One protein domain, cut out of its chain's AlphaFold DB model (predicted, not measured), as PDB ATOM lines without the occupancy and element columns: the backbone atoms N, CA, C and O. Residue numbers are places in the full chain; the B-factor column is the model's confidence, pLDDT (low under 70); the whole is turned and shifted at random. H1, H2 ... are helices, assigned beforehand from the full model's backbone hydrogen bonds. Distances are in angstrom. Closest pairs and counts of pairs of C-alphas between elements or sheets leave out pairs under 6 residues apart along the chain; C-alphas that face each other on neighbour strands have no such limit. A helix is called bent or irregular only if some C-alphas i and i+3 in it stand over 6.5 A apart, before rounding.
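AT A GLANCE: This is residues 2 to 75 of the 190 residues of an uncharacterized protein of Rhizophagus irregularis (UniProt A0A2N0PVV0). A small body of three helices has a long tail hooked out from it: H1 and H3 run the same way through the body, face to face at an oblique angle, and the short H2 is set across both of them. Residues 2 to 14 stick out as a wide hook at one end of the long axis, beyond a body that by itself spans 29 by 20 by 18 A. The printed part has 74 residues with three named helices, in the order H1, H2, H3, and no named strand; the class is all helix. The whole is only just compact, close to loose, with a radius of gyration of the C-alphas of 13.1 A, and it spans 40 by 25 by 17 A.

HOW THE PARTS SIT: Begin with H1, residues 22 to 37, the longest helix. It touches H3, residues 57 to 69; look for their closest C-alphas at Val 33 and Arg 61, 6.1 A apart. These two run the same way at a steep tilt of 37 degrees, only just past shallow. Next find H2, residues 46 to 53, which touches H3 with the C-alphas of Thr 53 and Ile 60 closest at 5.5 A; their lines are about perpendicular at 80 degrees, and of H3 residues 59 to 63 alone take part. H2 and H1 only just touch, with 3 pairs of C-alphas within 8 A; of H1 residues 26 to 30 alone take part. There the closest C-alphas are those of Lys 26 and Phe 46, 6.0 A apart, and the lines are about perpendicular at 89 degrees. The helix packing is mostly crossed: of the three touching pairs, 0 are at a shallow tilt. Every O i to N i+4 pair is within hydrogen-bond range in H3, against 10 of 12 in H1 and 3 of 4 in H2.

IN THESE COORDINATES: Find C-alpha 22 at (-20.440, -15.223, 31.001); from there H1 runs 20.8 A to C-alpha 37 at (-12.574, -34.459, 29.922). It has a kink of 29 degrees near residue 29 and is irregular, but only just: C-alphas 31 and 34 are 6.7 A apart. H2, residues 46 to 53, measures 9.8 A. H3 runs 18.3 A from residue 57 to C-alpha 69 at (-13.989, -38.718, 38.483).

THE WHOLE: The C-alphas farthest apart are those of Val 3 and Lys 73, 40.8 A. Without residues 2 to 14, which stand free, the body of 61 residues spans 29 by 20 by 18 A. The printed part has no cut. The link from H1 to H2 is short, with 8 residues, and that from H2 to H3 is tight, with 3. Residues 2 to 21 hold no named element. In the B-factor column the mean pLDDT of the printed part is 83.7, and residues 2 to 18 are under 70.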
ATOM      1  N   SER A   2      -5.956  -5.478  23.723       31.12
ATOM      2  CA  SER A   2      -5.441  -6.672  24.388       31.12
ATOM      3  C   SER A   2      -4.134  -7.063  23.705       31.12
ATOM      4  O   SER A   2      -4.120  -7.358  22.511       31.12
ATOM      5  N   VAL A   3      -3.024  -7.011  24.437       31.94
ATOM      6  CA  VAL A   3      -1.736  -7.496  23.937       31.94
ATOM      7  C   VAL A   3      -1.761  -9.020  24.029       31.94
ATOM      8  O   VAL A   3      -1.606  -9.588  25.106       31.94
ATOM      9  N   LEU A   4      -1.997  -9.675  22.892       33.62
ATOM     10  CA  LEU A   4      -1.719 -11.095  22.705       33.62
ATOM     11  C   LEU A   4      -0.197 -11.265  22.673       33.62
ATOM     12  O   LEU A   4       0.453 -10.925  21.688       33.62
ATOM     13  N   ILE A   5       0.378 -11.757  23.768       37.84
ATOM     14  CA  ILE A   5       1.748 -12.268  23.753       37.84
ATOM     15  C   ILE A   5       1.662 -13.707  23.239       37.84
ATOM     16  O   ILE A   5       1.395 -14.632  24.003       37.84
ATOM     17  N   GLU A   6       1.849 -13.895  21.933       43.66
ATOM     18  CA  GLU A   6       2.071 -15.221  21.356       43.66
ATOM     19  C   GLU A   6       3.468 -15.715  21.753       43.66
ATOM     20  O   GLU A   6       4.479 -15.362  21.148       43.66
ATOM     21  N   LEU A   7       3.532 -16.543  22.796       33.97
ATOM     22  CA  LEU A   7       4.703 -17.362  23.098       33.97
ATOM     23  C   LEU A   7       4.427 -18.795  22.644       33.97
ATOM     24  O   LEU A   7       3.643 -19.521  23.251       33.97
ATOM     25  N   ASN A   8       5.099 -19.202  21.569       43.59
ATOM     26  CA  ASN A   8       5.112 -20.576  21.082       43.59
ATOM     27  C   ASN A   8       5.929 -21.463  22.043       43.59
ATOM     28  O   ASN A   8       7.136 -21.631  21.869       43.59
ATOM     29  N   VAL A   9       5.287 -21.995  23.087       44.62
ATOM     30  CA  VAL A   9       5.862 -23.009  23.987       44.62
ATOM     31  C   VAL A   9       4.781 -24.055  24.314       44.62
ATOM     32  O   VAL A   9       3.770 -23.688  24.910       44.62
ATOM     33  N   PRO A  10       4.972 -25.362  24.028       47.44
ATOM     34  CA  PRO A  10       3.961 -26.419  24.237       47.44
ATOM     35  C   PRO A  10       3.560 -26.690  25.702       47.44
ATOM     36  O   PRO A  10       2.835 -27.643  25.981       47.44
ATOM     37  N   HIS A  11       4.071 -25.908  26.655       47.12
ATOM     38  CA  HIS A  11       3.983 -26.174  28.094       47.12
ATOM     39  C   HIS A  11       3.436 -25.002  28.913       47.12
ATOM     40  O   HIS A  11       3.342 -25.113  30.133       47.12
ATOM     41  N   VAL A  12       3.066 -23.888  28.276       43.19
ATOM     42  CA  VAL A  12       2.491 -22.743  28.984       43.19
ATOM     43  C   VAL A  12       0.999 -22.708  28.697       43.19
ATOM     44  O   VAL A  12       0.566 -22.210  27.665       43.19
ATOM     45  N   THR A  13       0.205 -23.253  29.616       46.44
ATOM     46  CA  THR A  13      -1.234 -22.978  29.648       46.44
ATOM     47  C   THR A  13      -1.398 -21.542  30.147       46.44
ATOM     48  O   THR A  13      -1.071 -21.293  31.311       46.44
ATOM     49  N   PRO A  14      -1.853 -20.581  29.321       46.66
ATOM     50  CA  PRO A  14      -2.117 -19.236  29.803       46.66
ATOM     51  C   PRO A  14      -3.247 -19.314  30.831       46.66
ATOM     52  O   PRO A  14      -4.377 -19.687  30.515       46.66
ATOM     53  N   TYR A  15      -2.926 -19.007  32.083       49.22
ATOM     54  CA  TYR A  15      -3.935 -18.794  33.106       49.22
ATOM     55  C   TYR A  15      -4.425 -17.364  32.941       49.22
ATOM     56  O   TYR A  15      -3.676 -16.419  33.189       49.22
ATOM     57  N   ILE A  16      -5.671 -17.199  32.503       52.47
ATOM     58  CA  ILE A  16      -6.338 -15.911  32.655       52.47
ATOM     59  C   ILE A  16      -6.421 -15.651  34.160       52.47
ATOM     60  O   ILE A  16      -7.023 -16.418  34.913       52.47
ATOM     61  N   VAL A  17      -5.723 -14.606  34.602       52.25
ATOM     62  CA  VAL A  17      -5.750 -14.122  35.983       52.25
ATOM     63  C   VAL A  17      -7.015 -13.280  36.109       52.25
ATOM     64  O   VAL A  17      -6.989 -12.077  35.870       52.25
ATOM     65  N   GLY A  18      -8.142 -13.930  36.388       69.25
ATOM     66  CA  GLY A  18      -9.430 -13.259  36.535       69.25
ATOM     67  C   GLY A  18     -10.620 -14.130  36.160       69.25
ATOM     68  O   GLY A  18     -10.478 -15.273  35.717       69.25
ATOM     69  N   ASP A  19     -11.798 -13.561  36.368       84.62
ATOM     70  CA  ASP A  19     -13.075 -14.141  35.980       84.62
ATOM     71  C   ASP A  19     -13.405 -13.720  34.539       84.62
ATOM     72  O   ASP A  19     -13.161 -12.580  34.137       84.62
ATOM     73  N   LEU A  20     -13.894 -14.666  33.735       90.50
ATOM     74  CA  LEU A  20     -14.325 -14.408  32.360       90.50
ATOM     75  C   LEU A  20     -15.695 -13.719  32.341       90.50
ATOM     76  O   LEU A  20     -16.469 -13.845  33.297       90.50
ATOM     77  N   SER A  21     -16.046 -13.087  31.217       90.12
ATOM     78  CA  SER A  21     -17.458 -12.802  30.941       90.12
ATOM     79  C   SER A  21     -18.259 -14.109  30.862       90.12
ATOM     80  O   SER A  21     -17.707 -15.200  30.665       90.12
ATOM     81  N   LYS A  22     -19.585 -14.029  31.019       91.69
ATOM     82  CA  LYS A  22     -20.440 -15.223  31.001       91.69
ATOM     83  C   LYS A  22     -20.373 -15.946  29.651       91.69
ATOM     84  O   LYS A  22     -20.352 -17.176  29.610       91.69
ATOM     85  N   GLU A  23     -20.307 -15.194  28.560       93.19
ATOM     86  CA  GLU A  23     -20.220 -15.695  27.190       93.19
ATOM     87  C   GLU A  23     -18.886 -16.406  26.940       93.19
ATOM     88  O   GLU A  23     -18.881 -17.544  26.467       93.19
ATOM     89  N   GLU A  24     -17.766 -15.787  27.326       93.94
ATOM     90  CA  GLU A  24     -16.433 -16.395  27.210       93.94
ATOM     91  C   GLU A  24     -16.309 -17.644  28.088       93.94
ATOM     92  O   GLU A  24     -15.748 -18.654  27.662       93.94
ATOM     93  N   ALA A  25     -16.863 -17.616  29.304       94.69
ATOM     94  CA  ALA A  25     -16.871 -18.768  30.199       94.69
ATOM     95  C   ALA A  25     -17.689 -19.932  29.630       94.69
ATOM     96  O   ALA A  25     -17.261 -21.086  29.725       94.69
ATOM     97  N   LYS A  26     -18.836 -19.640  29.003       97.56
ATOM     98  CA  LYS A  26     -19.654 -20.640  28.313       97.56
ATOM     99  C   LYS A  26     -18.895 -21.252  27.147       97.56
ATOM    100  O   LYS A  26     -18.869 -22.473  27.009       97.56
ATOM    101  N   GLU A  27     -18.257 -20.426  26.323       97.19
ATOM    102  CA  GLU A  27     -17.443 -20.907  25.209       97.19
ATOM    103  C   GLU A  27     -16.280 -21.778  25.698       97.19
ATOM    104  O   GLU A  27     -16.080 -22.881  25.188       97.19
ATOM    105  N   TYR A  28     -15.568 -21.330  26.734       95.44
ATOM    106  CA  TYR A  28     -14.505 -22.092  27.378       95.44
ATOM    107  C   TYR A  28     -15.000 -23.459  27.872       95.44
ATOM    108  O   TYR A  28     -14.391 -24.492  27.587       95.44
ATOM    109  N   PHE A  29     -16.124 -23.481  28.583       97.44
ATOM    110  CA  PHE A  29     -16.726 -24.702  29.100       97.44
ATOM    111  C   PHE A  29     -17.095 -25.681  27.976       97.44
ATOM    112  O   PHE A  29     -16.575 -26.798  27.958       97.44
ATOM    113  N   GLU A  30     -17.921 -25.250  27.018       97.94
ATOM    114  CA  GLU A  30     -18.475 -26.117  25.967       97.94
ATOM    115  C   GLU A  30     -17.407 -26.569  24.960       97.94
ATOM    116  O   GLU A  30     -17.380 -27.731  24.560       97.94
ATOM    117  N   LYS A  31     -16.507 -25.668  24.538       96.44
ATOM    118  CA  LYS A  31     -15.558 -25.948  23.446       96.44
ATOM    119  C   LYS A  31     -14.201 -26.462  23.912       96.44
ATOM    120  O   LYS A  31     -13.494 -27.071  23.113       96.44
ATOM    121  N   HIS A  32     -13.821 -26.234  25.170       94.62
ATOM    122  CA  HIS A  32     -12.494 -26.611  25.667       94.62
ATOM    123  C   HIS A  32     -12.552 -27.596  26.835       94.62
ATOM    124  O   HIS A  32     -11.890 -28.632  26.785       94.62
ATOM    125  N   VAL A  33     -13.338 -27.314  27.879       96.25
ATOM    126  CA  VAL A  33     -13.346 -28.149  29.094       96.25
ATOM    127  C   VAL A  33     -14.058 -29.481  28.864       96.25
ATOM    128  O   VAL A  33     -13.491 -30.529  29.184       96.25
ATOM    129  N   LEU A  34     -15.274 -29.465  28.308       97.44
ATOM    130  CA  LEU A  34     -16.046 -30.694  28.088       97.44
ATOM    131  C   LEU A  34     -15.355 -31.672  27.124       97.44
ATOM    132  O   LEU A  34     -15.277 -32.854  27.480       97.44
ATOM    133  N   PRO A  35     -14.792 -31.237  25.974       96.56
ATOM    134  CA  PRO A  35     -14.069 -32.139  25.080       96.56
ATOM    135  C   PRO A  35     -12.810 -32.719  25.725       96.56
ATOM    136  O   PRO A  35     -12.546 -33.907  25.571       96.56
ATOM    137  N   TYR A  36     -12.067 -31.920  26.501       95.50
ATOM    138  CA  TYR A  36     -10.843 -32.374  27.168       95.50
ATOM    139  C   TYR A  36     -11.094 -33.495  28.190       95.50
ATOM    140  O   TYR A  36     -10.289 -34.415  28.303       95.50
ATOM    141  N   TYR A  37     -12.200 -33.429  28.940       95.88
ATOM    142  CA  TYR A  37     -12.574 -34.459  29.922       95.88
ATOM    143  C   TYR A  37     -13.546 -35.516  29.381       95.88
ATOM    144  O   TYR A  37     -13.979 -36.391  30.141       95.88
ATOM    145  N   GLU A  38     -13.917 -35.430  28.100       95.19
ATOM    146  CA  GLU A  38     -14.921 -36.285  27.459       95.19
ATOM    147  C   GLU A  38     -16.214 -36.373  28.298       95.19
ATOM    148  O   GLU A  38     -16.702 -37.458  28.646       95.19
ATOM    149  N   CYS A  39     -16.733 -35.216  28.718       94.62
ATOM    150  CA  CYS A  39     -17.859 -35.109  29.647       94.62
ATOM    151  C   CYS A  39     -19.133 -34.624  28.940       94.62
ATOM    152  O   CYS A  39     -19.608 -33.515  29.164       94.62
ATOM    153  N   LYS A  40     -19.700 -35.481  28.083       93.62
ATOM    154  CA  LYS A  40     -20.894 -35.153  27.284       93.62
ATOM    155  C   LYS A  40     -22.151 -34.897  28.117       93.62
ATOM    156  O   LYS A  40     -23.024 -34.145  27.707       93.62
ATOM    157  N   ASP A  41     -22.233 -35.480  29.313       95.19
ATOM    158  CA  ASP A  41     -23.398 -35.350  30.201       95.19
ATOM    159  C   ASP A  41     -23.671 -33.903  30.643       95.19
ATOM    160  O   ASP A  41     -24.775 -33.592  31.100       95.19
ATOM    161  N   LEU A  42     -22.668 -33.030  30.531       96.44
ATOM    162  CA  LEU A  42     -22.735 -31.622  30.896       96.44
ATOM    163  C   LEU A  42     -22.911 -30.679  29.689       96.44
ATOM    164  O   LEU A  42     -23.019 -29.470  29.900       96.44
ATOM    165  N   GLU A  43     -22.985 -31.197  28.457       97.12
ATOM    166  CA  GLU A  43     -23.211 -30.383  27.251       97.12
ATOM    167  C   GLU A  43     -24.509 -29.574  27.372       97.12
ATOM    168  O   GLU A  43     -25.565 -30.095  27.748       97.12
ATOM    169  N   GLY A  44     -24.428 -28.272  27.090       97.44
ATOM    170  CA  GLY A  44     -25.562 -27.352  27.194       97.44
ATOM    171  C   GLY A  44     -26.010 -27.041  28.627       97.44
ATOM    172  O   GLY A  44     -27.005 -26.339  28.809       97.44
ATOM    173  N   LYS A  45     -25.298 -27.523  29.657       97.31
ATOM    174  CA  LYS A  45     -25.626 -27.300  31.079       97.31
ATOM    175  C   LYS A  45     -24.762 -26.227  31.739       97.31
ATOM    176  O   LYS A  45     -24.689 -26.174  32.969       97.31
ATOM    177  N   PHE A  46     -24.139 -25.349  30.950       97.69
ATOM    178  CA  PHE A  46     -23.275 -24.293  31.479       97.69
ATOM    179  C   PHE A  46     -23.958 -23.443  32.557       97.69
ATOM    180  O   PHE A  46     -23.355 -23.209  33.594       97.69
ATOM    181  N   ASP A  47     -25.220 -23.033  32.378       96.69
ATOM    182  CA  ASP A  47     -25.909 -22.198  33.374       96.69
ATOM    183  C   ASP A  47     -26.033 -22.885  34.745       96.69
ATOM    184  O   ASP A  47     -25.954 -22.219  35.775       96.69
ATOM    185  N   HIS A  48     -26.185 -24.212  34.781       94.94
ATOM    186  CA  HIS A  48     -26.189 -24.969  36.034       94.94
ATOM    187  C   HIS A  48     -24.791 -24.993  36.667       94.94
ATOM    188  O   HIS A  48     -24.646 -24.652  37.838       94.94
ATOM    189  N   VAL A  49     -23.757 -25.305  35.881       96.50
ATOM    190  CA  VAL A  49     -22.360 -25.342  36.350       96.50
ATOM    191  C   VAL A  49     -21.880 -23.957  36.805       96.50
ATOM    192  O   VAL A  49     -21.192 -23.830  37.819       96.50
ATOM    193  N   CYS A  50     -22.275 -22.900  36.100       95.56
ATOM    194  CA  CYS A  50     -21.912 -21.515  36.382       95.56
ATOM    195  C   CYS A  50     -22.495 -21.018  37.714       95.56
ATOM    196  O   CYS A  50     -21.870 -20.187  38.371       95.56
ATOM    197  N   LYS A  51     -23.650 -21.536  38.160       94.88
ATOM    198  CA  LYS A  51     -24.202 -21.207  39.491       94.88
ATOM    199  C   LYS A  51     -23.285 -21.653  40.630       94.88
ATOM    200  O   LYS A  51     -23.241 -20.995  41.662       94.88
ATOM    201  N   ILE A  52     -22.537 -22.735  40.424       95.31
ATOM    202  CA  ILE A  52     -21.638 -23.317  41.427       95.31
ATOM    203  C   ILE A  52     -20.231 -22.739  41.279       95.31
ATOM    204  O   ILE A  52     -19.599 -22.342  42.251       95.31
ATOM    205  N   THR A  53     -19.731 -22.693  40.046       95.81
ATOM    206  CA  THR A  53     -18.316 -22.424  39.748       95.81
ATOM    207  C   THR A  53     -18.019 -20.961  39.432       95.81
ATOM    208  O   THR A  53     -16.871 -20.528  39.555       95.81
ATOM    209  N   GLY A  54     -19.038 -20.187  39.054       94.38
ATOM    210  CA  GLY A  54     -18.864 -18.865  38.466       94.38
ATOM    211  C   GLY A  54     -18.249 -18.957  37.072       94.38
ATOM    212  O   GLY A  54     -18.436 -19.940  36.357       94.38
ATOM    213  N   THR A  55     -17.498 -17.929  36.688       94.12
ATOM    214  CA  THR A  55     -16.875 -17.821  35.359       94.12
ATOM    215  C   THR A  55     -15.361 -18.048  35.381       94.12
ATOM    216  O   THR A  55     -14.693 -17.937  34.351       94.12
ATOM    217  N   ARG A  56     -14.786 -18.413  36.537       92.19
ATOM    218  CA  ARG A  56     -13.346 -18.665  36.665       92.19
ATOM    219  C   ARG A  56     -12.960 -19.968  35.978       92.19
ATOM    220  O   ARG A  56     -13.335 -21.049  36.437       92.19
ATOM    221  N   MET A  57     -12.116 -19.884  34.949       93.00
ATOM    222  CA  MET A  57     -11.674 -21.046  34.160       93.00
ATOM    223  C   MET A  57     -11.177 -22.207  35.029       93.00
ATOM    224  O   MET A  57     -11.540 -23.361  34.808       93.00
ATOM    225  N   MET A  58     -10.358 -21.904  36.040       93.06
ATOM    226  CA  MET A  58      -9.779 -22.927  36.908       93.06
ATOM    227  C   MET A  58     -10.851 -23.655  37.735       93.06
ATOM    228  O   MET A  58     -10.828 -24.878  37.839       93.06
ATOM    229  N   ILE A  59     -11.844 -22.935  38.259       95.56
ATOM    230  CA  ILE A  59     -12.911 -23.542  39.067       95.56
ATOM    231  C   ILE A  59     -13.828 -24.389  38.179       95.56
ATOM    232  O   ILE A  59     -14.108 -25.536  38.525       95.56
ATOM    233  N   ILE A  60     -14.206 -23.883  36.997       97.00
ATOM    234  CA  ILE A  60     -14.978 -24.640  35.994       97.00
ATOM    235  C   ILE A  60     -14.264 -25.956  35.657       97.00
ATOM    236  O   ILE A  60     -14.854 -27.036  35.704       97.00
ATOM    237  N   ARG A  61     -12.964 -25.882  35.350       96.19
ATOM    238  CA  ARG A  61     -12.152 -27.049  34.993       96.19
ATOM    239  C   ARG A  61     -12.058 -28.061  36.141       96.19
ATOM    240  O   ARG A  61     -12.140 -29.262  35.887       96.19
ATOM    241  N   MET A  62     -11.890 -27.604  37.386       96.94
ATOM    242  CA  MET A  62     -11.898 -28.481  38.566       96.94
ATOM    243  C   MET A  62     -13.236 -29.183  38.745       96.94
ATOM    244  O   MET A  62     -13.248 -30.397  38.930       96.94
ATOM    245  N   TYR A  63     -14.344 -28.455  38.609       97.81
ATOM    246  CA  TYR A  63     -15.677 -29.031  38.738       97.81
ATOM    247  C   TYR A  63     -15.910 -30.146  37.718       97.81
ATOM    248  O   TYR A  63     -16.261 -31.258  38.101       97.81
ATOM    249  N   VAL A  64     -15.634 -29.907  36.428       97.81
ATOM    250  CA  VAL A  64     -15.815 -30.939  35.387       97.81
ATOM    251  C   VAL A  64     -14.905 -32.146  35.627       97.81
ATOM    252  O   VAL A  64     -15.344 -33.290  35.486       97.81
ATOM    253  N   LYS A  65     -13.650 -31.917  36.038       97.56
ATOM    254  CA  LYS A  65     -12.720 -32.995  36.397       97.56
ATOM    255  C   LYS A  65     -13.279 -33.860  37.530       97.56
ATOM    256  O   LYS A  65     -13.281 -35.085  37.417       97.56
ATOM    257  N   GLU A  66     -13.737 -33.244  38.613       98.12
ATOM    258  CA  GLU A  66     -14.281 -33.951  39.777       98.12
ATOM    259  C   GLU A  66     -15.603 -34.644  39.456       98.12
ATOM    260  O   GLU A  66     -15.791 -35.798  39.834       98.12
ATOM    261  N   TYR A  67     -16.470 -34.001  38.671       97.69
ATOM    262  CA  TYR A  67     -17.712 -34.583  38.172       97.69
ATOM    263  C   TYR A  67     -17.439 -35.861  37.374       97.69
ATOM    264  O   TYR A  67     -18.056 -36.902  37.620       97.69
ATOM    265  N   LYS A  68     -16.449 -35.823  36.471       96.69
ATOM    266  CA  LYS A  68     -16.018 -36.987  35.688       96.69
ATOM    267  C   LYS A  68     -15.447 -38.094  36.576       96.69
ATOM    268  O   LYS A  68     -15.837 -39.251  36.419       96.69
ATOM    269  N   ILE A  69     -14.565 -37.759  37.520       96.69
ATOM    270  CA  ILE A  69     -13.989 -38.718  38.483       96.69
ATOM    271  C   ILE A  69     -15.093 -39.383  39.319       96.69
ATOM    272  O   ILE A  69     -15.063 -40.596  39.532       96.69
ATOM    273  N   ASN A  70     -16.107 -38.618  39.723       96.56
ATOM    274  CA  ASN A  70     -17.269 -39.092  40.474       96.56
ATOM    275  C   ASN A  70     -18.324 -39.789  39.581       96.56
ATOM    276  O   ASN A  70     -19.413 -40.128  40.035       96.56
ATOM    277  N   LYS A  71     -18.031 -40.046  38.297       95.69
ATOM    278  CA  LYS A  71     -18.947 -40.719  37.353       95.69
ATOM    279  C   LYS A  71     -20.312 -40.017  37.250       95.69
ATOM    280  O   LYS A  71     -21.351 -40.673  37.197       95.69
ATOM    281  N   GLY A  72     -20.291 -38.687  37.278       93.94
ATOM    282  CA  GLY A  72     -21.459 -37.825  37.131       93.94
ATOM    283  C   GLY A  72     -22.373 -37.718  38.352       93.94
ATOM    284  O   GLY A  72     -23.489 -37.221  38.231       93.94
ATOM    285  N   LYS A  73     -21.919 -38.176  39.526       94.94
ATOM    286  CA  LYS A  73     -22.689 -38.147  40.783       94.94
ATOM    287  C   LYS A  73     -22.171 -37.124  41.798       94.94
ATOM    288  O   LYS A  73     -22.562 -37.183  42.962       94.94
ATOM    289  N   LEU A  74     -21.306 -36.203  41.364       95.75
ATOM    290  CA  LEU A  74     -20.768 -35.155  42.227       95.75
ATOM    291  C   LEU A  74     -21.908 -34.258  42.714       95.75
ATOM    292  O   LEU A  74     -22.606 -33.652  41.902       95.75
ATOM    293  N   LYS A  75     -22.077 -34.166  44.033       93.88
ATOM    294  CA  LYS A  75     -22.937 -33.153  44.650       93.88
ATOM    295  C   LYS A  75     -22.178 -31.840  44.773       93.88
ATOM    296  O   LYS A  75     -20.977 -31.845  45.030       93.88
TER     297      LYS A  75